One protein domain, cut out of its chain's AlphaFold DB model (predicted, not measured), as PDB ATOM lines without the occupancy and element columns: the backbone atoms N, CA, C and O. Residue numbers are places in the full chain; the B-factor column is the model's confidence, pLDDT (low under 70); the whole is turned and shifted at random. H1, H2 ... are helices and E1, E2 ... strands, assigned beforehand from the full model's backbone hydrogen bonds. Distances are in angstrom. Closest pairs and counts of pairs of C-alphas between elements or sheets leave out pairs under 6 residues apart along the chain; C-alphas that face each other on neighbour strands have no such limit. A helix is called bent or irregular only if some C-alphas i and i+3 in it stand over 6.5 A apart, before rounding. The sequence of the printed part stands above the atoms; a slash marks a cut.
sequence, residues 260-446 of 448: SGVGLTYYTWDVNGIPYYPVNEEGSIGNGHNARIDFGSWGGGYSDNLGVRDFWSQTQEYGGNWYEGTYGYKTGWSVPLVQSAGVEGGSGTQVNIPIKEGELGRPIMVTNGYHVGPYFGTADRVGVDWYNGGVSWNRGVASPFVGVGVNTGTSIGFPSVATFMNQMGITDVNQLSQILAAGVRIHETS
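Overview. This is residues 260 to 446 of the 448 residues of an uncharacterized protein of Angiostrongylus costaricensis (UniProt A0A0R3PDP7). One wide, twisted sheet of ten strands, E1 to E10, makes the body as a single slab, each strand running back beside the one before. After E10 a tail with two helices, H2 and H3, leads off beyond the strand ends, and the short helix H1 grazes the sheet between E5 and E6. The printed part has 187 residues, with named elements in the order E1 E2 E3 E4 E5 H1 E6 E7 E8 E9 E10 H2 H3; the strands lie side by side in chain order, antiparallel throughout. The class is mixed, helices and strands. The whole is only just loose, close to extended, with a radius of gyration of the C-alphas of 24.0 A and spans of 81 by 43 by 29 A.

Along the chain. E1, residues 260 to 271, begins at C-alpha 260 (157.619, 203.007, 220.755), bends by 56 degrees at residue 267 and is 32.7 A long. E2, residues 285 to 296, is 35.4 A long. E3 is residues 299 to 308, 30.7 A; E4 is 312 to 321, 29.3 A; E5 is 326 to 334, 24.9 A. H1, residues 336 to 341, is irregular: C-alphas 337 and 340 are 7.7 A apart. E6 is residues 344 to 352, E7 364 to 372, E8 376 to 385, and E9 390 to 399. E10, residues 404 to 413, is 29.9 A long and ends at C-alpha 413 (123.997, 196.779, 246.105). H2 is residues 417 to 423. H3, residues 429 to 444, is 23.8 A long and ends at C-alpha 444 (154.216, 178.569, 253.053).

Arrangement. E1 to E5 form a meander, each strand the antiparallel neighbour of the one before, and E6 to E10 form another. The edge strand E1 makes a hairpin with E2 at 174 degrees, with N 262 and O 293 at 2.8 A. E5 and E6 are antiparallel neighbours at 178 degrees, with N 331 and O 347 at 2.7 A. H1 only grazes the sheet, with residues 336 to 339; the C-alphas of Trp 312 and Pro 336 are 6.5 A apart. E9 and the other edge strand, E10, form a hairpin at 170 degrees, with N 395 and O 408 at 2.7 A. H2 and H3 are not on the sheet, and they are only just apart, at 8.0 A. In H2 every O i to N i+4 pair is within hydrogen-bond range; H3 has 9 of 12, and H1 0 of 2 but 2 of 3 O i to N i+3 pairs.

Size, cuts and confidence. The C-alphas farthest apart, those of Tyr 276 and Ser 446, are 82.2 A apart. The printed part has no cut. The links E1 to E2 and E6 to E7 are long. Residues 436 to 446 stand free, of which 436 to 444 belong to H3. The mean pLDDT of the printed part is 73.5; it is under 70 at residues 340, 356 to 361, 386 to 389 and 398 to 446.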
ATOM      1  N   SER A 260     157.231 203.368 222.112       80.50
ATOM      2  CA  SER A 260     157.619 203.007 220.755       80.50
ATOM      3  C   SER A 260     156.386 202.583 219.962       80.50
ATOM      4  O   SER A 260     155.347 202.249 220.527       80.50
ATOM      5  N   GLY A 261     156.492 202.586 218.638       84.88
ATOM      6  CA  GLY A 261     155.429 202.093 217.775       84.88
ATOM      7  C   GLY A 261     155.972 201.663 216.422       84.88
ATOM      8  O   GLY A 261     156.922 202.257 215.912       84.88
ATOM      9  N   VAL A 262     155.383 200.614 215.858       84.06
ATOM     10  CA  VAL A 262     155.712 200.094 214.528       84.06
ATOM     11  C   VAL A 262     154.484 200.251 213.643       84.06
ATOM     12  O   VAL A 262     153.434 199.679 213.925       84.06
ATOM     13  N   GLY A 263     154.622 201.037 212.577       85.56
ATOM     14  CA  GLY A 263     153.634 201.132 211.506       85.56
ATOM     15  C   GLY A 263     153.903 200.073 210.441       85.56
ATOM     16  O   GLY A 263     155.036 199.925 209.987       85.56
ATOM     17  N   LEU A 264     152.867 199.340 210.060       82.75
ATOM     18  CA  LEU A 264     152.883 198.291 209.055       82.75
ATOM     19  C   LEU A 264     151.847 198.634 207.989       82.75
ATOM     20  O   LEU A 264     150.664 198.792 208.281       82.75
ATOM     21  N   THR A 265     152.288 198.727 206.745       85.44
ATOM     22  CA  THR A 265     151.409 198.991 205.609       85.44
ATOM     23  C   THR A 265     151.393 197.759 204.719       85.44
ATOM     24  O   THR A 265     152.435 197.323 204.230       85.44
ATOM     25  N   TYR A 266     150.208 197.190 204.526       81.50
ATOM     26  CA  TYR A 266     149.959 195.992 203.738       81.50
ATOM     27  C   TYR A 266     148.993 196.292 202.597       81.50
ATOM     28  O   TYR A 266     148.133 197.164 202.701       81.50
ATOM     29  N   TYR A 267     149.133 195.531 201.509       79.00
ATOM     30  CA  TYR A 267     148.179 195.494 200.394       79.00
ATOM     31  C   TYR A 267     147.758 196.867 199.850       79.00
ATOM     32  O   TYR A 267     146.667 197.008 199.303       79.00
ATOM     33  N   THR A 268     148.633 197.871 199.961       81.69
ATOM     34  CA  THR A 268     148.380 199.191 199.402       81.69
ATOM     35  C   THR A 268     148.557 199.163 197.898       81.69
ATOM     36  O   THR A 268     149.605 198.783 197.375       81.69
ATOM     37  N   TRP A 269     147.523 199.592 197.194       82.06
ATOM     38  CA  TRP A 269     147.577 199.847 195.765       82.06
ATOM     39  C   TRP A 269     146.763 201.093 195.472       82.06
ATOM     40  O   TRP A 269     145.779 201.373 196.150       82.06
ATOM     41  N   ASP A 270     147.178 201.838 194.461       82.19
ATOM     42  CA  ASP A 270     146.503 203.057 194.052       82.19
ATOM     43  C   ASP A 270     146.573 203.174 192.530       82.19
ATOM     44  O   ASP A 270     147.616 202.924 191.917       82.19
ATOM     45  N   VAL A 271     145.433 203.476 191.916       79.38
ATOM     46  CA  VAL A 271     145.299 203.692 190.478       79.38
ATOM     47  C   VAL A 271     144.920 205.147 190.272       79.38
ATOM     48  O   VAL A 271     143.791 205.533 190.567       79.38
ATOM     49  N   ASN A 272     145.856 205.933 189.739       83.75
ATOM     50  CA  ASN A 272     145.671 207.352 189.443       83.75
ATOM     51  C   ASN A 272     145.245 207.606 187.996       83.75
ATOM     52  O   ASN A 272     145.630 206.866 187.088       83.75
ATOM     53  N   GLY A 273     144.514 208.704 187.774       78.88
ATOM     54  CA  GLY A 273     144.222 209.220 186.435       78.88
ATOM     55  C   GLY A 273     143.085 208.508 185.698       78.88
ATOM     56  O   GLY A 273     143.107 208.444 184.469       78.88
ATOM     57  N   ILE A 274     142.097 207.977 186.421       76.12
ATOM     58  CA  ILE A 274     140.871 207.407 185.856       76.12
ATOM     59  C   ILE A 274     140.072 208.539 185.185       76.12
ATOM     60  O   ILE A 274     139.588 209.446 185.872       76.12
ATOM     61  N   PRO A 275     139.898 208.509 183.851       71.75
ATOM     62  CA  PRO A 275     139.143 209.540 183.151       71.75
ATOM     63  C   PRO A 275     137.682 209.565 183.619       71.75
ATOM     64  O   PRO A 275     137.053 208.516 183.742       71.75
ATOM     65  N   TYR A 276     137.127 210.764 183.819       75.25
ATOM     66  CA  TYR A 276     135.724 210.993 184.211       75.25
ATOM     67  C   TYR A 276     135.301 210.388 185.557       75.25
ATOM     68  O   TYR A 276     134.119 210.111 185.758       75.25
ATOM     69  N   TYR A 277     136.230 210.186 186.489       75.00
ATOM     70  CA  TYR A 277     135.876 209.700 187.815       75.00
ATOM     71  C   TYR A 277     135.194 210.816 188.639       75.00
ATOM     72  O   TYR A 277     135.825 211.832 188.918       75.00
ATOM     73  N   PRO A 278     133.910 210.677 189.023       73.25
ATOM     74  CA  PRO A 278     133.122 211.791 189.563       73.25
ATOM     75  C   PRO A 278     133.294 211.997 191.076       73.25
ATOM     76  O   PRO A 278     132.580 212.803 191.666       73.25
ATOM     77  N   VAL A 279     134.172 211.227 191.719       75.19
ATOM     78  CA  VAL A 279     134.255 211.138 193.184       75.19
ATOM     79  C   VAL A 279     135.365 212.019 193.763       75.19
ATOM     80  O   VAL A 279     135.187 212.573 194.842       75.19
ATOM     81  N   ASN A 280     136.488 212.186 193.061       72.81
ATOM     82  CA  ASN A 280     137.609 213.003 193.525       72.81
ATOM     83  C   ASN A 280     138.319 213.706 192.358       72.81
ATOM     84  O   ASN A 280     138.293 213.235 191.222       72.81
ATOM     85  N   GLU A 281     138.957 214.842 192.649       72.56
ATOM     86  CA  GLU A 281     139.647 215.668 191.643       72.56
ATOM     87  C   GLU A 281     140.893 214.981 191.062       72.56
ATOM     88  O   GLU A 281     141.288 215.244 189.930       72.56
ATOM     89  N   GLU A 282     141.493 214.065 191.823       72.12
ATOM     90  CA  GLU A 282     142.695 213.312 191.443       72.12
ATOM     91  C   GLU A 282     142.390 212.134 190.502       72.12
ATOM     92  O   GLU A 282     143.301 211.534 189.923       72.12
ATOM     93  N   GLY A 283     141.110 211.787 190.339       76.56
ATOM     94  CA  GLY A 283     140.670 210.658 189.534       76.56
ATOM     95  C   GLY A 283     141.301 209.340 189.972       76.56
ATOM     96  O   GLY A 283     141.703 208.556 189.114       76.56
ATOM     97  N   SER A 284     141.465 209.109 191.279       76.94
ATOM     98  CA  SER A 284     142.169 207.924 191.772       76.94
ATOM     99  C   SER A 284     141.386 207.078 192.760       76.94
ATOM    100  O   SER A 284     140.589 207.575 193.560       76.94
ATOM    101  N   ILE A 285     141.585 205.768 192.655       80.75
ATOM    102  CA  ILE A 285     141.027 204.767 193.558       80.75
ATOM    103  C   ILE A 285     142.207 204.013 194.140       80.75
ATOM    104  O   ILE A 285     143.013 203.452 193.397       80.75
ATOM    105  N   GLY A 286     142.261 203.954 195.464       81.06
ATOM    106  CA  GLY A 286     143.266 203.186 196.173       81.06
ATOM    107  C   GLY A 286     142.654 202.330 197.260       81.06
ATOM    108  O   GLY A 286     141.616 202.666 197.830       81.06
ATOM    109  N   ASN A 287     143.296 201.210 197.550       84.00
ATOM    110  CA  ASN A 287     143.070 200.458 198.771       84.00
ATOM    111  C   ASN A 287     144.301 200.597 199.660       84.00
ATOM    112  O   ASN A 287     145.428 200.660 199.167       84.00
ATOM    113  N   GLY A 288     144.088 200.607 200.969       83.44
ATOM    114  CA  GLY A 288     145.178 200.463 201.912       83.44
ATOM    115  C   GLY A 288     144.760 199.716 203.158       83.44
ATOM    116  O   GLY A 288     143.651 199.898 203.668       83.44
ATOM    117  N   HIS A 289     145.687 198.900 203.653       87.44
ATOM    118  CA  HIS A 289     145.616 198.274 204.960       87.44
ATOM    119  C   HIS A 289     146.795 198.779 205.795       87.44
ATOM    120  O   HIS A 289     147.946 198.451 205.526       87.44
ATOM    121  N   ASN A 290     146.520 199.639 206.769       86.88
ATOM    122  CA  ASN A 290     147.523 200.240 207.637       86.88
ATOM    123  C   ASN A 290     147.297 199.770 209.068       86.88
ATOM    124  O   ASN A 290     146.364 200.223 209.724       86.88
ATOM    125  N   ALA A 291     148.188 198.918 209.553       85.56
ATOM    126  CA  ALA A 291     148.247 198.515 210.943       85.56
ATOM    127  C   ALA A 291     149.329 199.314 211.679       85.56
ATOM    128  O   ALA A 291     150.364 199.678 211.123       85.56
ATOM    129  N   ARG A 292     149.126 199.583 212.959       86.38
ATOM    130  CA  ARG A 292     150.102 200.226 213.829       86.38
ATOM    131  C   ARG A 292     150.060 199.560 215.190       86.38
ATOM    132  O   ARG A 292     149.022 199.503 215.842       86.38
ATOM    133  N   ILE A 293     151.213 199.063 215.611       86.06
ATOM    134  CA  ILE A 293     151.412 198.429 216.908       86.06
ATOM    135  C   ILE A 293     152.166 199.426 217.781       86.06
ATOM    136  O   ILE A 293     153.360 199.636 217.577       86.06
ATOM    137  N   ASP A 294     151.483 200.046 218.736       82.94
ATOM    138  CA  ASP A 294     152.101 200.889 219.757       82.94
ATOM    139  C   ASP A 294     152.460 200.031 220.976       82.94
ATOM    140  O   ASP A 294     151.668 199.211 221.439       82.94
ATOM    141  N   PHE A 295     153.660 200.206 221.515       81.88
ATOM    142  CA  PHE A 295     154.103 199.533 222.730       81.88
ATOM    143  C   PHE A 295     154.965 200.469 223.570       81.88
ATOM    144  O   PHE A 295     155.895 201.116 223.094       81.88
ATOM    145  N   GLY A 296     154.667 200.533 224.854       81.75
ATOM    146  CA  GLY A 296     155.332 201.396 225.807       81.75
ATOM    147  C   GLY A 296     155.351 200.772 227.188       81.75
ATOM    148  O   GLY A 296     154.699 199.766 227.471       81.75
ATOM    149  N   SER A 297     156.076 201.403 228.094       76.12
ATOM    150  CA  SER A 297     156.051 201.022 229.498       76.12
ATOM    151  C   SER A 297     154.689 201.248 230.134       76.12
ATOM    152  O   SER A 297     154.417 200.628 231.148       76.12
ATOM    153  N   TRP A 298     153.837 202.091 229.546       78.69
ATOM    154  CA  TRP A 298     152.446 202.339 229.938       78.69
ATOM    155  C   TRP A 298     151.464 201.269 229.429       78.69
ATOM    156  O   TRP A 298     150.316 201.240 229.872       78.69
ATOM    157  N   GLY A 299     151.897 200.367 228.540       84.00
ATOM    158  CA  GLY A 299     151.059 199.328 227.946       84.00
ATOM    159  C   GLY A 299     151.247 199.213 226.436       84.00
ATOM    160  O   GLY A 299     152.322 199.481 225.911       84.00
ATOM    161  N   GLY A 300     150.216 198.776 225.723       85.94
ATOM    162  CA  GLY A 300     150.316 198.560 224.284       85.94
ATOM    163  C   GLY A 300     148.978 198.666 223.580       85.94
ATOM    164  O   GLY A 300     147.918 198.573 224.203       85.94
ATOM    165  N   GLY A 301     149.040 198.864 222.273       86.94
ATOM    166  CA  GLY A 301     147.883 198.974 221.411       86.94
ATOM    167  C   GLY A 301     148.159 198.476 220.001       86.94
ATOM    168  O   GLY A 301     149.283 198.484 219.513       86.94
ATOM    169  N   TYR A 302     147.098 198.024 219.357       85.62
ATOM    170  CA  TYR A 302     147.025 197.667 217.957       85.62
ATOM    171  C   TYR A 302     145.931 198.523 217.335       85.62
ATOM    172  O   TYR A 302     144.764 198.391 217.695       85.62
ATOM    173  N   SER A 303     146.298 199.408 216.424       86.94
ATOM    174  CA  SER A 303     145.351 200.104 215.561       86.94
ATOM    175  C   SER A 303     145.474 199.566 214.149       86.94
ATOM    176  O   SER A 303     146.547 199.168 213.710       86.94
ATOM    177  N   ASP A 304     144.357 199.508 213.453       88.88
ATOM    178  CA  ASP A 304     144.244 198.978 212.115       88.88
ATOM    179  C   ASP A 304     143.251 199.814 211.326       88.88
ATOM    180  O   ASP A 304     142.198 200.200 211.834       88.88
ATOM    181  N   ASN A 305     143.590 200.110 210.082       89.56
ATOM    182  CA  ASN A 305     142.739 200.839 209.167       89.56
ATOM    183  C   ASN A 305     142.764 200.145 207.813       89.56
ATOM    184  O   ASN A 305     143.786 200.135 207.125       89.56
ATOM    185  N   LEU A 306     141.628 199.576 207.437       87.75
ATOM    186  CA  LEU A 306     141.408 198.922 206.161       87.75
ATOM    187  C   LEU A 306     140.370 199.716 205.383       87.75
ATOM    188  O   LEU A 306     139.235 199.869 205.834       87.75
ATOM    189  N   GLY A 307     140.713 200.172 204.186       87.00
ATOM    190  CA  GLY A 307     139.758 200.921 203.387       87.00
ATOM    191  C   GLY A 307     140.044 200.938 201.900       87.00
ATOM    192  O   GLY A 307     141.181 200.785 201.460       87.00
ATOM    193  N   VAL A 308     138.978 201.145 201.135       83.62
ATOM    194  CA  VAL A 308     139.033 201.615 199.755       83.62
ATOM    195  C   VAL A 308     138.710 203.100 199.794       83.62
ATOM    196  O   VAL A 308     137.649 203.494 200.286       83.62
ATOM    197  N   ARG A 309     139.625 203.913 199.273       77.31
ATOM    198  CA  ARG A 309     139.497 205.362 199.186       77.31
ATOM    199  C   ARG A 309     138.110 205.744 198.674       77.31
ATOM    200  O   ARG A 309     137.591 205.123 197.749       77.31
ATOM    201  N   ASP A 310     137.506 206.718 199.341       75.38
ATOM    202  CA  ASP A 310     136.170 207.266 199.090       75.38
ATOM    203  C   ASP A 310     134.970 206.328 199.329       75.38
ATOM    204  O   ASP A 310     133.896 206.804 199.689       75.38
ATOM    205  N   PHE A 311     135.115 205.007 199.214       81.75
ATOM    206  CA  PHE A 311     133.982 204.073 199.299       81.75
ATOM    207  C   PHE A 311     133.806 203.397 200.651       81.75
ATOM    208  O   PHE A 311     132.684 203.077 201.036       81.75
ATOM    209  N   TRP A 312     134.895 203.102 201.352       83.31
ATOM    210  CA  TRP A 312     134.816 202.341 202.591       83.31
ATOM    211  C   TRP A 312     136.085 202.520 203.405       83.31
ATOM    212  O   TRP A 312     137.178 202.295 202.901       83.31
ATOM    213  N   SER A 313     135.951 202.845 204.680       86.31
ATOM    214  CA  SER A 313     137.044 202.769 205.642       86.31
ATOM    215  C   SER A 313     136.540 202.062 206.881       86.31
ATOM    216  O   SER A 313     135.473 202.385 207.395       86.31
ATOM    217  N   GLN A 314     137.305 201.090 207.351       87.75
ATOM    218  CA  GLN A 314     137.085 200.375 208.587       87.75
ATOM    219  C   GLN A 314     138.295 200.591 209.483       87.75
ATOM    220  O   GLN A 314     139.417 200.259 209.113       87.75
ATOM    221  N   THR A 315     138.052 201.106 210.678       88.50
ATOM    222  CA  THR A 315     139.065 201.291 211.708       88.50
ATOM    223  C   THR A 315     138.854 200.274 212.817       88.50
ATOM    224  O   THR A 315     137.726 199.923 213.168       88.50
ATOM    225  N   GLN A 316     139.935 199.756 213.375       86.69
ATOM    226  CA  GLN A 316     139.905 198.942 214.577       86.69
ATOM    227  C   GLN A 316     141.045 199.389 215.473       86.69
ATOM    228  O   GLN A 316     142.165 199.557 215.025       86.69
ATOM    229  N   GLU A 317     140.771 199.585 216.744       86.94
ATOM    230  CA  GLU A 317     141.742 199.975 217.746       86.94
ATOM    231  C   GLU A 317     141.544 199.053 218.933       86.94
ATOM    232  O   GLU A 317     140.439 198.913 219.444       86.94
ATOM    233  N   TYR A 318     142.609 198.417 219.379       87.56
ATOM    234  CA  TYR A 318     142.664 197.585 220.565       87.56
ATOM    235  C   TYR A 318     143.796 198.139 221.404       87.56
ATOM    236  O   TYR A 318     144.875 198.397 220.882       87.56
ATOM    237  N   GLY A 319     143.590 198.350 222.692       87.25
ATOM    238  CA  GLY A 319     144.636 198.945 223.503       87.25
ATOM    239  C   GLY A 319     144.403 198.791 224.983       87.25
ATOM    240  O   GLY A 319     143.274 198.658 225.458       87.25
ATOM    241  N   GLY A 320     145.507 198.799 225.712       85.12
ATOM    242  CA  GLY A 320     145.528 198.809 227.157       85.12
ATOM    243  C   GLY A 320     146.610 199.753 227.634       85.12
ATOM    244  O   GLY A 320     147.785 199.532 227.355       85.12
ATOM    245  N   ASN A 321     146.204 200.774 228.376       85.00
ATOM    246  CA  ASN A 321     147.091 201.627 229.138       85.00
ATOM    247  C   ASN A 321     146.870 201.319 230.616       85.00
ATOM    248  O   ASN A 321     145.843 201.704 231.178       85.00
ATOM    249  N   TRP A 322     147.814 200.613 231.242       79.62
ATOM    250  CA  TRP A 322     147.675 200.282 232.656       79.62
ATOM    251  C   TRP A 322     147.792 201.527 233.517       79.62
ATOM    252  O   TRP A 322     147.009 201.667 234.438       79.62
ATOM    253  N   TYR A 323     148.667 202.477 233.184       79.19
ATOM    254  CA  TYR A 323     148.850 203.695 233.974       79.19
ATOM    255  C   TYR A 323     147.603 204.585 233.993       79.19
ATOM    256  O   TYR A 323     147.235 205.153 235.023       79.19
ATOM    257  N   GLU A 324     146.926 204.689 232.852       78.44
ATOM    258  CA  GLU A 324     145.632 205.364 232.762       78.44
ATOM    259  C   GLU A 324     144.458 204.478 233.169       78.44
ATOM    260  O   GLU A 324     143.337 204.973 233.268       78.44
ATOM    261  N   GLY A 325     144.704 203.185 233.385       80.12
ATOM    262  CA  GLY A 325     143.689 202.195 233.699       80.12
ATOM    263  C   GLY A 325     142.661 201.983 232.593       80.12
ATOM    264  O   GLY A 325     141.587 201.443 232.844       80.12
ATOM    265  N   THR A 326     142.954 202.425 231.374       83.94
ATOM    266  CA  THR A 326     142.013 202.387 230.256       83.94
ATOM    267  C   THR A 326     142.363 201.220 229.348       83.94
ATOM    268  O   THR A 326     143.447 201.166 228.772       83.94
ATOM    269  N   TYR A 327     141.434 200.286 229.208       85.38
ATOM    270  CA  TYR A 327     141.568 199.091 228.385       85.38
ATOM    271  C   TYR A 327     140.375 198.974 227.462       85.38
ATOM    272  O   TYR A 327     139.265 199.331 227.842       85.38
ATOM    273  N   GLY A 328     140.551 198.425 226.272       88.06
ATOM    274  CA  GLY A 328     139.402 198.137 225.439       88.06
ATOM    275  C   GLY A 328     139.708 198.023 223.970       88.06
ATOM    276  O   GLY A 328     140.858 197.969 223.539       88.06
ATOM    277  N   TYR A 329     138.622 197.997 223.216       87.75
ATOM    278  CA  TYR A 329     138.658 198.044 221.776       87.75
ATOM    279  C   TYR A 329     137.585 198.983 221.240       87.75
ATOM    280  O   TYR A 329     136.523 199.164 221.844       87.75
ATOM    281  N   LYS A 330     137.858 199.570 220.085       88.38
ATOM    282  CA  LYS A 330     136.930 200.364 219.292       88.38
ATOM    283  C   LYS A 330     137.030 199.877 217.863       88.38
ATOM    284  O   LYS A 330     138.115 199.637 217.359       88.38
ATOM    285  N   THR A 331     135.904 199.720 217.209       87.69
ATOM    286  CA  THR A 331     135.823 199.470 215.782       87.69
ATOM    287  C   THR A 331     134.948 200.546 215.172       87.69
ATOM    288  O   THR A 331     133.937 200.941 215.745       87.69
ATOM    289  N   GLY A 332     135.350 201.054 214.024       88.12
ATOM    290  CA  GLY A 332     134.624 202.043 213.254       88.12
ATOM    291  C   GLY A 332     134.507 201.574 211.819       88.12
ATOM    292  O   GLY A 332     135.328 200.808 211.322       88.12
ATOM    293  N   TRP A 333     133.468 202.024 211.146       87.19
ATOM    294  CA  TRP A 333     133.340 201.953 209.712       87.19
ATOM    295  C   TRP A 333     132.720 203.252 209.215       87.19
ATOM    296  O   TRP A 333     131.918 203.883 209.900       87.19
ATOM    297  N   SER A 334     133.102 203.676 208.026       84.94
ATOM    298  CA  SER A 334     132.560 204.866 207.389       84.94
ATOM    299  C   SER A 334     132.595 204.701 205.880       84.94
ATOM    300  O   SER A 334     133.421 203.964 205.336       84.94
ATOM    301  N   VAL A 335     131.677 205.381 205.205       85.00
ATOM    302  CA  VAL A 335     131.671 205.508 203.749       85.00
ATOM    303  C   VAL A 335     131.992 206.967 203.434       85.00
ATOM    304  O   VAL A 335     131.079 207.790 203.489       85.00
ATOM    305  N   PRO A 336     133.258 207.320 203.134       79.44
ATOM    306  CA  PRO A 336     133.668 208.720 203.005       79.44
ATOM    307  C   PRO A 336     132.823 209.524 202.002       79.44
ATOM    308  O   PRO A 336     132.433 210.651 202.298       79.44
ATOM    309  N   LEU A 337     132.432 208.918 200.872       78.06
ATOM    310  CA  LEU A 337     131.592 209.540 199.838       78.06
ATOM    311  C   LEU A 337     130.243 210.049 200.371       78.06
ATOM    312  O   LEU A 337     129.724 211.057 199.897       78.06
ATOM    313  N   VAL A 338     129.664 209.351 201.348       77.50
ATOM    314  CA  VAL A 338     128.382 209.714 201.973       77.50
ATOM    315  C   VAL A 338     128.534 209.949 203.474       77.50
ATOM    316  O   VAL A 338     127.563 209.864 204.229       77.50
ATOM    317  N   GLN A 339     129.738 210.309 203.926       72.62
ATOM    318  CA  GLN A 339     129.976 210.641 205.329       72.62
ATOM    319  C   GLN A 339     129.201 211.902 205.734       72.62
ATOM    320  O   GLN A 339     128.702 211.988 206.853       72.62
ATOM    321  N   SER A 340     128.977 212.832 204.798       69.50
ATOM    322  CA  SER A 340     128.083 213.986 204.983       69.50
ATOM    323  C   SER A 340     126.621 213.591 205.237       69.50
ATOM    324  O   SER A 340     125.898 214.318 205.913       69.50
ATOM    325  N   ALA A 341     126.193 212.421 204.753       72.38
ATOM    326  CA  ALA A 341     124.893 211.831 205.066       72.38
ATOM    327  C   ALA A 341     124.913 211.026 206.381       72.38
ATOM    328  O   ALA A 341     123.941 210.345 206.702       72.38
ATOM    329  N   GLY A 342     126.007 211.075 207.147       70.44
ATOM    330  CA  GLY A 342     126.148 210.378 208.421       70.44
ATOM    331  C   GLY A 342     126.238 208.860 208.281       70.44
ATOM    332  O   GLY A 342     125.842 208.142 209.196       70.44
ATOM    333  N   VAL A 343     126.703 208.347 207.136       78.62
ATOM    334  CA  VAL A 343     126.906 206.906 206.921       78.62
ATOM    335  C   VAL A 343     128.264 206.503 207.490       78.62
ATOM    336  O   VAL A 343     129.244 206.249 206.790       78.62
ATOM    337  N   GLU A 344     128.302 206.492 208.810       83.56
ATOM    338  CA  GLU A 344     129.398 205.993 209.620       83.56
ATOM    339  C   GLU A 344     128.814 205.211 210.785       83.56
ATOM    340  O   GLU A 344     127.645 205.359 211.132       83.56
ATOM    341  N   GLY A 345     129.592 204.338 211.388       83.56
ATOM    342  CA  GLY A 345     129.168 203.633 212.574       83.56
ATOM    343  C   GLY A 345     130.357 203.072 213.307       83.56
ATOM    344  O   GLY A 345     131.411 202.835 212.733       83.56
ATOM    345  N   GLY A 346     130.197 202.845 214.595       86.56
ATOM    346  CA  GLY A 346     131.271 202.312 215.400       86.56
ATOM    347  C   GLY A 346     130.750 201.551 216.589       86.56
ATOM    348  O   GLY A 346     129.735 201.909 217.181       86.56
ATOM    349  N   SER A 347     131.459 200.489 216.931       86.06
ATOM    350  CA  SER A 347     131.276 199.739 218.160       86.06
ATOM    351  C   SER A 347     132.494 199.919 219.041       86.06
ATOM    352  O   SER A 347     133.587 200.189 218.559       86.06
ATOM    353  N   GLY A 348     132.371 199.724 220.338       86.19
ATOM    354  CA  GLY A 348     133.553 199.655 221.173       86.19
ATOM    355  C   GLY A 348     133.219 199.323 222.600       86.19
ATOM    356  O   GLY A 348     132.207 199.770 223.130       86.19
ATOM    357  N   THR A 349     134.110 198.567 223.225       85.56
ATOM    358  CA  THR A 349     134.081 198.327 224.662       85.56
ATOM    359  C   THR A 349     135.307 198.964 225.288       85.56
ATOM    360  O   THR A 349     136.427 198.668 224.892       85.56
ATOM    361  N   GLN A 350     135.098 199.821 226.278       85.69
ATOM    362  CA  GLN A 350     136.141 200.464 227.065       85.69
ATOM    363  C   GLN A 350     135.920 200.146 228.538       85.69
ATOM    364  O   GLN A 350     134.855 200.405 229.089       85.69
ATOM    365  N   VAL A 351     136.935 199.593 229.173       86.00
ATOM    366  CA  VAL A 351     137.041 199.351 230.602       86.00
ATOM    367  C   VAL A 351     137.961 200.421 231.175       86.00
ATOM    368  O   VAL A 351     139.109 200.542 230.761       86.00
ATOM    369  N   ASN A 352     137.460 201.195 232.126       85.31
ATOM    370  CA  ASN A 352     138.229 202.177 232.869       85.31
ATOM    371  C   ASN A 352     138.362 201.715 234.324       85.31
ATOM    372  O   ASN A 352     137.362 201.591 235.039       85.31
ATOM    373  N   ILE A 353     139.593 201.444 234.739       84.31
ATOM    374  CA  ILE A 353     139.988 201.014 236.076       84.31
ATOM    375  C   ILE A 353     140.746 202.180 236.718       84.31
ATOM    376  O   ILE A 353     141.905 202.411 236.393       84.31
ATOM    377  N   PRO A 354     140.140 202.937 237.638       76.06
ATOM    378  CA  PRO A 354     140.770 204.122 238.205       76.06
ATOM    379  C   PRO A 354     141.886 203.732 239.188       76.06
ATOM    380  O   PRO A 354     141.651 203.570 240.384       76.06
ATOM    381  N   ILE A 355     143.109 203.562 238.678       73.38
ATOM    382  CA  ILE A 355     144.292 203.213 239.481       73.38
ATOM    383  C   ILE A 355     145.213 204.406 239.778       73.38
ATOM    384  O   ILE A 355     146.226 204.247 240.456       73.38
ATOM    385  N   LYS A 356     144.884 205.603 239.274       69.69
ATOM    386  CA  LYS A 356     145.684 206.814 239.504       69.69
ATOM    387  C   LYS A 356     145.626 207.240 240.973       69.69
ATOM    388  O   LYS A 356     144.588 207.141 241.632       69.69
ATOM    389  N   GLU A 357     146.739 207.772 241.473       61.47
ATOM    390  CA  GLU A 357     146.835 208.375 242.806       61.47
ATOM    391  C   GLU A 357     145.822 209.530 242.920       61.47
ATOM    392  O   GLU A 357     145.908 210.524 242.200       61.47
ATOM    393  N   GLY A 358     144.812 209.372 243.782       63.78
ATOM    394  CA  GLY A 358     143.688 210.311 243.931       63.78
ATOM    395  C   GLY A 358     142.385 209.900 243.228       63.78
ATOM    396  O   GLY A 358     141.350 210.521 243.465       63.78
ATOM    397  N   GLU A 359     142.400 208.840 242.416       63.84
ATOM    398  CA  GLU A 359     141.197 208.236 241.818       63.84
ATOM    399  C   GLU A 359     140.861 206.853 242.402       63.84
ATOM    400  O   GLU A 359     139.798 206.307 242.098       63.84
ATOM    401  N   LEU A 360     141.712 206.320 243.292       63.00
ATOM    402  CA  LEU A 360     141.412 205.117 244.072       63.00
ATOM    403  C   LEU A 360     140.080 205.282 244.822       63.00
ATOM    404  O   LEU A 360     139.896 206.218 245.595       63.00
ATOM    405  N   GLY A 361     139.163 204.342 244.590       62.03
ATOM    406  CA  GLY A 361     137.815 204.334 245.163       62.03
ATOM    407  C   GLY A 361     136.724 204.794 244.194       62.03
ATOM    408  O   GLY A 361     135.544 204.666 244.509       62.03
ATOM    409  N   ARG A 362     137.078 205.280 242.995       77.88
ATOM    410  CA  ARG A 362     136.089 205.465 241.925       77.88
ATOM    411  C   ARG A 362     135.614 204.104 241.384       77.88
ATOM    412  O   ARG A 362     136.390 203.142 241.374       77.88
ATOM    413  N   PRO A 363     134.355 204.012 240.920       73.75
ATOM    414  CA  PRO A 363     133.834 202.784 240.340       73.75
ATOM    415  C   PRO A 363     134.593 202.411 239.065       73.75
ATOM    416  O   PRO A 363     134.935 203.272 238.253       73.75
ATOM    417  N   ILE A 364     134.825 201.112 238.882       81.19
ATOM    418  CA  ILE A 364     135.331 200.550 237.629       81.19
ATOM    419  C   ILE A 364     134.208 200.655 236.605       81.19
ATOM    420  O   ILE A 364     133.117 200.141 236.844       81.19
ATOM    421  N   MET A 365     134.459 201.302 235.471       82.00
ATOM    422  CA  MET A 365     133.432 201.558 234.461       82.00
ATOM    423  C   MET A 365     133.721 200.753 233.199       82.00
ATOM    424  O   MET A 365     134.733 200.970 232.543       82.00
ATOM    425  N   VAL A 366     132.808 199.872 232.813       84.81
ATOM    426  CA  VAL A 366     132.793 199.207 231.509       84.81
ATOM    427  C   VAL A 366     131.737 199.882 230.651       84.81
ATOM    428  O   VAL A 366     130.553 199.823 230.959       84.81
ATOM    429  N   THR A 367     132.151 200.544 229.581       84.69
ATOM    430  CA  THR A 367     131.259 201.145 228.590       84.69
ATOM    431  C   THR A 367     131.339 200.338 227.308       84.69
ATOM    432  O   THR A 367     132.390 200.309 226.680       84.69
ATOM    433  N   ASN A 368     130.244 199.703 226.910       86.75
ATOM    434  CA  ASN A 368     130.074 199.097 225.599       86.75
ATOM    435  C   ASN A 368     129.073 199.939 224.813       86.75
ATOM    436  O   ASN A 368     127.955 200.141 225.272       86.75
ATOM    437  N   GLY A 369     129.461 200.463 223.661       84.69
ATOM    438  CA  GLY A 369     128.562 201.250 222.832       84.69
ATOM    439  C   GLY A 369     128.624 200.843 221.377       84.69
ATOM    440  O   GLY A 369     129.668 200.422 220.890       84.69
ATOM    441  N   TYR A 370     127.503 201.013 220.688       83.31
ATOM    442  CA  TYR A 370     127.393 200.893 219.247       83.31
ATOM    443  C   TYR A 370     126.651 202.102 218.697       83.31
ATOM    444  O   TYR A 370     125.672 202.537 219.283       83.31
ATOM    445  N   HIS A 371     127.081 202.652 217.574       83.06
ATOM    446  CA  HIS A 371     126.359 203.720 216.904       83.06
ATOM    447  C   HIS A 371     126.437 203.572 215.392       83.06
ATOM    448  O   HIS A 371     127.370 202.970 214.862       83.06
ATOM    449  N   VAL A 372     125.438 204.126 214.716       81.38
ATOM    450  CA  VAL A 372     125.372 204.306 213.268       81.38
ATOM    451  C   VAL A 372     124.975 205.754 213.028       81.38
ATOM    452  O   VAL A 372     123.795 206.116 213.099       81.38
ATOM    453  N   GLY A 373     125.988 206.581 212.802       78.44
ATOM    454  CA  GLY A 373     125.859 207.979 212.446       78.44
ATOM    455  C   GLY A 373     124.988 208.756 213.428       78.44
ATOM    456  O   GLY A 373     124.891 208.408 214.608       78.44
ATOM    457  N   PRO A 374     124.277 209.786 212.950       72.44
ATOM    458  CA  PRO A 374     123.303 210.491 213.767       72.44
ATOM    459  C   PRO A 374     122.007 209.689 213.967       72.44
ATOM    460  O   PRO A 374     121.098 210.166 214.638       72.44
ATOM    461  N   TYR A 375     121.863 208.495 213.388       74.88
ATOM    462  CA  TYR A 375     120.577 207.799 213.326       74.88
ATOM    463  C   TYR A 375     120.288 206.972 214.566       74.88
ATOM    464  O   TYR A 375     119.141 206.903 215.005       74.88
ATOM    465  N   PHE A 376     121.304 206.330 215.133       77.62
ATOM    466  CA  PHE A 376     121.111 205.409 216.242       77.62
ATOM    467  C   PHE A 376     122.402 205.218 217.027       77.62
ATOM    468  O   PHE A 376     123.470 205.063 216.448       77.62
ATOM    469  N   GLY A 377     122.294 205.173 218.346       77.81
ATOM    470  CA  GLY A 377     123.383 204.912 219.266       77.81
ATOM    471  C   GLY A 377     122.870 204.172 220.491       77.81
ATOM    472  O   GLY A 377     121.891 204.578 221.109       77.81
ATOM    473  N   THR A 378     123.534 203.093 220.862       80.94
ATOM    474  CA  THR A 378     123.372 202.395 222.131       80.94
ATOM    475  C   THR A 378     124.659 202.523 222.928       80.94
ATOM    476  O   THR A 378     125.757 202.471 222.381       80.94
ATOM    477  N   ALA A 379     124.539 202.707 224.235       82.75
ATOM    478  CA  ALA A 379     125.668 202.725 225.147       82.75
ATOM    479  C   ALA A 379     125.264 202.068 226.466       82.75
ATOM    480  O   ALA A 379     124.531 202.649 227.263       82.75
ATOM    481  N   ASP A 380     125.773 200.869 226.694       83.31
ATOM    482  CA  ASP A 380     125.695 200.145 227.950       83.31
ATOM    483  C   ASP A 380     126.886 200.531 228.827       83.31
ATOM    484  O   ASP A 380     128.044 200.340 228.465       83.31
ATOM    485  N   ARG A 381     126.613 201.069 230.010       82.44
ATOM    486  CA  ARG A 381     127.601 201.386 231.037       82.44
ATOM    487  C   ARG A 381     127.354 200.503 232.246       82.44
ATOM    488  O   ARG A 381     126.296 200.573 232.862       82.44
ATOM    489  N   VAL A 382     128.330 199.684 232.602       82.94
ATOM    490  CA  VAL A 382     128.360 198.923 233.850       82.94
ATOM    491  C   VAL A 382     129.418 199.556 234.745       82.94
ATOM    492  O   VAL A 382     130.600 199.520 234.428       82.94
ATOM    493  N   GLY A 383     128.994 200.160 235.844       81.69
ATOM    494  CA  GLY A 383     129.852 200.666 236.907       81.69
ATOM    495  C   GLY A 383     129.886 199.690 238.075       81.69
ATOM    496  O   GLY A 383     128.832 199.305 238.574       81.69
ATOM    497  N   VAL A 384     131.073 199.297 238.520       80.25
ATOM    498  CA  VAL A 384     131.286 198.491 239.725       80.25
ATOM    499  C   VAL A 384     132.035 199.342 240.742       80.25
ATOM    500  O   VAL A 384     133.245 199.544 240.646       80.25
ATOM    501  N   ASP A 385     131.304 199.853 241.723       75.56
ATOM    502  CA  ASP A 385     131.849 200.468 242.925       75.56
ATOM    503  C   ASP A 385     132.270 199.364 243.901       75.56
ATOM    504  O   ASP A 385     131.481 198.845 244.691       75.56
ATOM    505  N   TRP A 386     133.537 198.975 243.812       68.38
ATOM    506  CA  TRP A 386     134.147 197.973 244.679       68.38
ATOM    507  C   TRP A 386     134.358 198.479 246.115       68.38
ATOM    508  O   TRP A 386     134.444 197.667 247.038       68.38
ATOM    509  N   TYR A 387     134.416 199.798 246.325       67.06
ATOM    510  CA  TYR A 387     134.666 200.393 247.637       67.06
ATOM    511  C   TYR A 387     133.380 200.502 248.461       67.06
ATOM    512  O   TYR A 387     133.367 200.083 249.619       67.06
ATOM    513  N   ASN A 388     132.289 200.972 247.846       68.69
ATOM    514  CA  ASN A 388     130.970 201.106 248.478       68.69
ATOM    515  C   ASN A 388     129.999 199.960 248.145       68.69
ATOM    516  O   ASN A 388     128.883 199.938 248.660       68.69
ATOM    517  N   GLY A 389     130.416 198.975 247.340       61.38
ATOM    518  CA  GLY A 389     129.653 197.747 247.088       61.38
ATOM    519  C   GLY A 389     128.452 197.929 246.157       61.38
ATOM    520  O   GLY A 389     127.432 197.278 246.339       61.38
ATOM    521  N   GLY A 390     128.532 198.808 245.162       70.56
ATOM    522  CA  GLY A 390     127.438 199.055 244.218       70.56
ATOM    523  C   GLY A 390     127.762 198.557 242.815       70.56
ATOM    524  O   GLY A 390     128.803 198.903 242.271       70.56
ATOM    525  N   VAL A 391     126.864 197.804 242.183       74.31
ATOM    526  CA  VAL A 391     126.915 197.564 240.734       74.31
ATOM    527  C   VAL A 391     125.792 198.360 240.090       74.31
ATOM    528  O   VAL A 391     124.622 198.085 240.338       74.31
ATOM    529  N   SER A 392     126.130 199.349 239.270       78.00
ATOM    530  CA  SER A 392     125.175 200.124 238.478       78.00
ATOM    531  C   SER A 392     125.265 199.711 237.016       78.00
ATOM    532  O   SER A 392     126.333 199.792 236.419       78.00
ATOM    533  N   TRP A 393     124.153 199.321 236.418       76.81
ATOM    534  CA  TRP A 393     124.010 199.135 234.982       76.81
ATOM    535  C   TRP A 393     123.143 200.255 234.419       76.81
ATOM    536  O   TRP A 393     122.089 200.560 234.968       76.81
ATOM    537  N   ASN A 394     123.586 200.894 233.343       80.06
ATOM    538  CA  ASN A 394     122.874 201.968 232.667       80.06
ATOM    539  C   ASN A 394     122.968 201.756 231.155       80.06
ATOM    540  O   ASN A 394     124.056 201.821 230.593       80.06
ATOM    541  N   ARG A 395     121.838 201.492 230.508       77.38
ATOM    542  CA  ARG A 395     121.687 201.358 229.061       77.38
ATOM    543  C   ARG A 395     121.062 202.631 228.506       77.38
ATOM    544  O   ARG A 395     119.900 202.935 228.761       77.38
ATOM    545  N   GLY A 396     121.836 203.363 227.719       72.75
ATOM    546  CA  GLY A 396     121.355 204.478 226.916       72.75
ATOM    547  C   GLY A 396     121.055 204.035 225.495       72.75
ATOM    548  O   GLY A 396     121.880 203.376 224.869       72.75
ATOM    549  N   VAL A 397     119.895 204.413 224.970       71.94
ATOM    550  CA  VAL A 397     119.558 204.325 223.548       71.94
ATOM    551  C   VAL A 397     119.201 205.726 223.079       71.94
ATOM    552  O   VAL A 397     118.287 206.345 223.616       71.94
ATOM    553  N   ALA A 398     119.923 206.245 222.098       69.31
ATOM    554  CA  ALA A 398     119.718 207.574 221.557       69.31
ATOM    555  C   ALA A 398     119.656 207.540 220.032       69.31
ATOM    556  O   ALA A 398     120.406 206.822 219.381       69.31
ATOM    557  N   SER A 399     118.787 208.359 219.459       65.88
ATOM    558  CA  SER A 399     118.822 208.721 218.048       65.88
ATOM    559  C   SER A 399     119.083 210.225 217.962       65.88
ATOM    560  O   SER A 399     118.154 211.016 218.152       65.88
ATOM    561  N   PRO A 400     120.346 210.638 217.738       62.56
ATOM    562  CA  PRO A 400     120.718 212.050 217.647       62.56
ATOM    563  C   PRO A 400     119.887 212.848 216.632       62.56
ATOM    564  O   PRO A 400     119.563 214.002 216.889       62.56
ATOM    565  N   PHE A 401     119.487 212.227 215.519       54.31
ATOM    566  CA  PHE A 401     118.734 212.866 214.441       54.31
ATOM    567  C   PHE A 401     117.319 213.274 214.863       54.31
ATOM    568  O   PHE A 401     116.875 214.369 214.532       54.31
ATOM    569  N   VAL A 402     116.616 212.424 215.622       58.09
ATOM    570  CA  VAL A 402     115.288 212.766 216.168       58.09
ATOM    571  C   VAL A 402     115.361 213.389 217.566       58.09
ATOM    572  O   VAL A 402     114.327 213.724 218.138       58.09
ATOM    573  N   GLY A 403     116.564 213.543 218.134       56.97
ATOM    574  CA  GLY A 403     116.782 214.102 219.472       56.97
ATOM    575  C   GLY A 403     116.196 213.261 220.613       56.97
ATOM    576  O   GLY A 403     116.050 213.755 221.728       56.97
ATOM    577  N   VAL A 404     115.841 211.999 220.354       59.47
ATOM    578  CA  VAL A 404     115.233 211.107 221.351       59.47
ATOM    579  C   VAL A 404     116.327 210.277 222.005       59.47
ATOM    580  O   VAL A 404     117.029 209.530 221.329       59.47
ATOM    581  N   GLY A 405     116.456 210.392 223.325       57.94
ATOM    582  CA  GLY A 405     117.354 209.583 224.142       57.94
ATOM    583  C   GLY A 405     116.607 208.976 225.322       57.94
ATOM    584  O   GLY A 405     116.011 209.700 226.116       57.94
ATOM    585  N   VAL A 406     116.649 207.654 225.447       60.62
ATOM    586  CA  VAL A 406     116.112 206.909 226.585       60.62
ATOM    587  C   VAL A 406     117.289 206.288 227.324       60.62
ATOM    588  O   VAL A 406     118.022 205.485 226.758       60.62
ATOM    589  N   ASN A 407     117.475 206.659 228.588       66.12
ATOM    590  CA  ASN A 407     118.432 206.004 229.475       66.12
ATOM    591  C   ASN A 407     117.652 205.179 230.496       66.12
ATOM    592  O   ASN A 407     116.822 205.723 231.225       66.12
ATOM    593  N   THR A 408     117.913 203.879 230.555       60.62
ATOM    594  CA  THR A 408     117.383 202.979 231.578       60.62
ATOM    595  C   THR A 408     118.537 202.483 232.433       60.62
ATOM    596  O   THR A 408     119.613 202.195 231.927       60.62
ATOM    597  N   GLY A 409     118.351 202.388 233.747       64.06
ATOM    598  CA  GLY A 409     119.402 201.881 234.619       64.06
ATOM    599  C   GLY A 409     118.859 201.089 235.792       64.06
ATOM    600  O   GLY A 409     117.794 201.400 236.322       64.06
ATOM    601  N   THR A 410     119.597 200.059 236.188       63.00
ATOM    602  CA  THR A 410     119.341 199.262 237.387       63.00
ATOM    603  C   THR A 410     120.608 199.218 238.227       63.00
ATOM    604  O   THR A 410     121.716 199.152 237.703       63.00
ATOM    605  N   SER A 411     120.473 199.275 239.547       53.44
ATOM    606  CA  SER A 411     121.608 199.158 240.461       53.44
ATOM    607  C   SER A 411     121.341 198.082 241.498       53.44
ATOM    608  O   SER A 411     120.269 198.065 242.102       53.44
ATOM    609  N   ILE A 412     122.314 197.205 241.719       52.56
ATOM    610  CA  ILE A 412     122.277 196.158 242.739       52.56
ATOM    611  C   ILE A 412     123.395 196.457 243.738       52.56
ATOM    612  O   ILE A 412     124.556 196.586 243.355       52.56
ATOM    613  N   GLY A 413     123.040 196.602 245.014       47.81
ATOM    614  CA  GLY A 413     123.997 196.779 246.105       47.81
ATOM    615  C   GLY A 413     124.392 195.438 246.720       47.81
ATOM    616  O   GLY A 413     123.531 194.613 247.022       47.81
ATOM    617  N   PHE A 414     125.685 195.238 246.932       50.38
ATOM    618  CA  PHE A 414     126.278 194.134 247.677       50.38
ATOM    619  C   PHE A 414     126.987 194.679 248.930       50.38
ATOM    620  O   PHE A 414     127.339 195.858 248.976       50.38
ATOM    621  N   PRO A 415     127.226 193.852 249.965       48.44
ATOM    622  CA  PRO A 415     128.049 194.259 251.098       48.44
ATOM    623  C   PRO A 415     129.442 194.666 250.600       48.44
ATOM    624  O   PRO A 415     130.121 193.895 249.922       48.44
ATOM    625  N   SER A 416     129.837 195.900 250.899       57.62
ATOM    626  CA  SER A 416     131.054 196.520 250.374       57.62
ATOM    627  C   SER A 416     132.323 196.017 251.062       57.62
ATOM    628  O   SER A 416     132.260 195.476 252.169       57.62
ATOM    629  N   VAL A 417     133.496 196.262 250.465       60.91
ATOM    630  CA  VAL A 417     134.779 196.027 251.155       60.91
ATOM    631  C   VAL A 417     134.836 196.827 252.459       60.91
ATOM    632  O   VAL A 417     135.275 196.283 253.464       60.91
ATOM    633  N   ALA A 418     134.284 198.044 252.505       56.34
ATOM    634  CA  ALA A 418     134.146 198.809 253.746       56.34
ATOM    635  C   ALA A 418     133.230 198.117 254.779       56.34
ATOM    636  O   ALA A 418     133.494 198.160 255.980       56.34
ATOM    637  N   THR A 419     132.176 197.424 254.340       59.12
ATOM    638  CA  THR A 419     131.293 196.628 255.211       59.12
ATOM    639  C   THR A 419     132.029 195.418 255.784       59.12
ATOM    640  O   THR A 419     131.906 195.147 256.978       59.12
ATOM    641  N   PHE A 420     132.841 194.732 254.974       60.03
ATOM    642  CA  PHE A 420     133.697 193.639 255.439       60.03
ATOM    643  C   PHE A 420     134.828 194.136 256.349       60.03
ATOM    644  O   PHE A 420     135.088 193.522 257.379       60.03
ATOM    645  N   MET A 421     135.457 195.269 256.034       56.94
ATOM    646  CA  MET A 421     136.476 195.914 256.869       56.94
ATOM    647  C   MET A 421     135.916 196.300 258.241       56.94
ATOM    648  O   MET A 421     136.502 195.944 259.262       56.94
ATOM    649  N   ASN A 422     134.730 196.912 258.281       60.12
ATOM    650  CA  ASN A 422     134.046 197.253 259.528       60.12
ATOM    651  C   ASN A 422     133.608 196.009 260.322       60.12
ATOM    652  O   ASN A 422     133.696 196.012 261.547       60.12
ATOM    653  N   GLN A 423     133.184 194.928 259.656       56.50
ATOM    654  CA  GLN A 423     132.868 193.654 260.324       56.50
ATOM    655  C   GLN A 423     134.115 192.913 260.831       56.50
ATOM    656  O   GLN A 423     134.021 192.167 261.803       56.50
ATOM    657  N   MET A 424     135.279 193.140 260.217       56.94
ATOM    658  CA  MET A 424     136.576 192.622 260.668       56.94
ATOM    659  C   MET A 424     137.282 193.543 261.679       56.94
ATOM    660  O   MET A 424     138.359 193.199 262.158       56.94
ATOM    661  N   GLY A 425     136.693 194.696 262.025       49.47
ATOM    662  CA  GLY A 425     137.280 195.670 262.954       49.47
ATOM    663  C   GLY A 425     138.506 196.413 262.405       49.47
ATOM    664  O   GLY A 425     139.284 196.959 263.184       49.47
ATOM    665  N   ILE A 426     138.693 196.424 261.083       56.56
ATOM    666  CA  ILE A 426     139.845 197.019 260.400       56.56
ATOM    667  C   ILE A 426     139.440 198.393 259.867       56.56
ATOM    668  O   ILE A 426     138.578 198.496 258.999       56.56
ATOM    669  N   THR A 427     140.066 199.453 260.371       57.19
ATOM    670  CA  THR A 427     139.719 200.843 260.026       57.19
ATOM    671  C   THR A 427     140.585 201.441 258.915       57.19
ATOM    672  O   THR A 427     140.267 202.524 258.431       57.19
ATOM    673  N   ASP A 428     141.651 200.755 258.487       53.47
ATOM    674  CA  ASP A 428     142.625 201.292 257.531       53.47
ATOM    675  C   ASP A 428     143.072 200.247 256.486       53.47
ATOM    676  O   ASP A 428     143.321 199.079 256.796       53.47
ATOM    677  N   VAL A 429     143.204 200.673 255.227       57.00
ATOM    678  CA  VAL A 429     143.594 199.828 254.077       57.00
ATOM    679  C   VAL A 429     145.020 199.283 254.257       57.00
ATOM    680  O   VAL A 429     145.335 198.178 253.809       57.00
ATOM    681  N   ASN A 430     145.859 200.007 255.005       54.62
ATOM    682  CA  ASN A 430     147.212 199.589 255.380       54.62
ATOM    683  C   ASN A 430     147.244 198.371 256.320       54.62
ATOM    684  O   ASN A 430     148.204 197.604 256.308       54.62
ATOM    685  N   GLN A 431     146.202 198.159 257.127       53.00
ATOM    686  CA  GLN A 431     146.089 196.960 257.962       53.00
ATOM    687  C   GLN A 431     145.591 195.760 257.149       53.00
ATOM    688  O   GLN A 431     146.031 194.633 257.376       53.00
ATOM    689  N   LEU A 432     144.733 195.995 256.148       52.69
ATOM    690  CA  LEU A 432     144.268 194.949 255.236       52.69
ATOM    691  C   LEU A 432     145.421 194.390 254.387       52.69
ATOM    692  O   LEU A 432     145.528 193.175 254.226       52.69
ATOM    693  N   SER A 433     146.315 195.254 253.893       56.06
ATOM    694  CA  SER A 433     147.503 194.826 253.141       56.06
ATOM    695  C   SER A 433     148.485 194.032 254.010       56.06
ATOM    696  O   SER A 433     149.043 193.043 253.542       56.06
ATOM    697  N   GLN A 434     148.634 194.385 255.292       55.09
ATOM    698  CA  GLN A 434     149.446 193.625 256.250       55.09
ATOM    699  C   GLN A 434     148.831 192.265 256.606       55.09
ATOM    700  O   GLN A 434     149.563 191.283 256.709       55.09
ATOM    701  N   ILE A 435     147.506 192.172 256.750       58.16
ATOM    702  CA  ILE A 435     146.807 190.908 257.042       58.16
ATOM    703  C   ILE A 435     146.803 189.984 255.818       58.16
ATOM    704  O   ILE A 435     147.049 188.788 255.962       58.16
ATOM    705  N   LEU A 436     146.603 190.517 254.610       54.94
ATOM    706  CA  LEU A 436     146.731 189.751 253.365       54.94
ATOM    707  C   LEU A 436     148.176 189.279 253.145       54.94
ATOM    708  O   LEU A 436     148.395 188.114 252.817       54.94
ATOM    709  N   ALA A 437     149.169 190.135 253.412       53.12
ATOM    710  CA  ALA A 437     150.581 189.754 253.362       53.12
ATOM    711  C   ALA A 437     150.954 188.711 254.435       53.12
ATOM    712  O   ALA A 437     151.787 187.838 254.184       53.12
ATOM    713  N   ALA A 438     150.327 188.755 255.613       49.75
ATOM    714  CA  ALA A 438     150.496 187.743 256.656       49.75
ATOM    715  C   ALA A 438     149.793 186.417 256.306       49.75
ATOM    716  O   ALA A 438     150.342 185.350 256.572       49.75
ATOM    717  N   GLY A 439     148.626 186.466 255.654       49.47
ATOM    718  CA  GLY A 439     147.885 185.286 255.194       49.47
ATOM    719  C   GLY A 439     148.631 184.472 254.133       49.47
ATOM    720  O   GLY A 439     148.587 183.244 254.162       49.47
ATOM    721  N   VAL A 440     149.393 185.136 253.256       47.66
ATOM    722  CA  VAL A 440     150.268 184.465 252.276       47.66
ATOM    723  C   VAL A 440     151.425 183.726 252.964       47.66
ATOM    724  O   VAL A 440     151.763 182.616 252.558       47.66
ATOM    725  N   ARG A 441     151.977 184.265 254.062       42.19
ATOM    726  CA  ARG A 441     153.067 183.607 254.813       42.19
ATOM    727  C   ARG A 441     152.622 182.367 255.588       42.19
ATOM    728  O   ARG A 441     153.425 181.466 255.790       42.19
ATOM    729  N   ILE A 442     151.357 182.289 256.004       42.34
ATOM    730  CA  ILE A 442     150.837 181.121 256.738       42.34
ATOM    731  C   ILE A 442     150.691 179.902 255.805       42.34
ATOM    732  O   ILE A 442     150.824 178.762 256.252       42.34
ATOM    733  N   HIS A 443     150.497 180.124 254.500       37.72
ATOM    734  CA  HIS A 443     150.401 179.039 253.521       37.72
ATOM    735  C   HIS A 443     151.752 178.419 253.128       37.72
ATOM    736  O   HIS A 443     151.773 177.251 252.744       37.72
ATOM    737  N   GLU A 444     152.873 179.132 253.285       38.59
ATOM    738  CA  GLU A 444     154.216 178.569 253.053       38.59
ATOM    739  C   GLU A 444     154.678 177.635 254.180       38.59
ATOM    740  O   GLU A 444     155.475 176.735 253.941       38.59
ATOM    741  N   THR A 445     154.145 177.769 255.397       39.56
ATOM    742  CA  THR A 445     154.548 176.918 256.534       39.56
ATOM    743  C   THR A 445     153.741 175.626 256.691       39.56
ATOM    744  O   THR A 445     154.058 174.827 257.564       39.56
ATOM    745  N   SER A 446     152.705 175.399 255.873       35.47
ATOM    746  CA  SER A 446     151.885 174.172 255.936       35.47
ATOM    747  C   SER A 446     152.235 173.135 254.859       35.47
ATOM    748  O   SER A 446     151.587 172.090 254.795       35.47
TER     749      SER A 446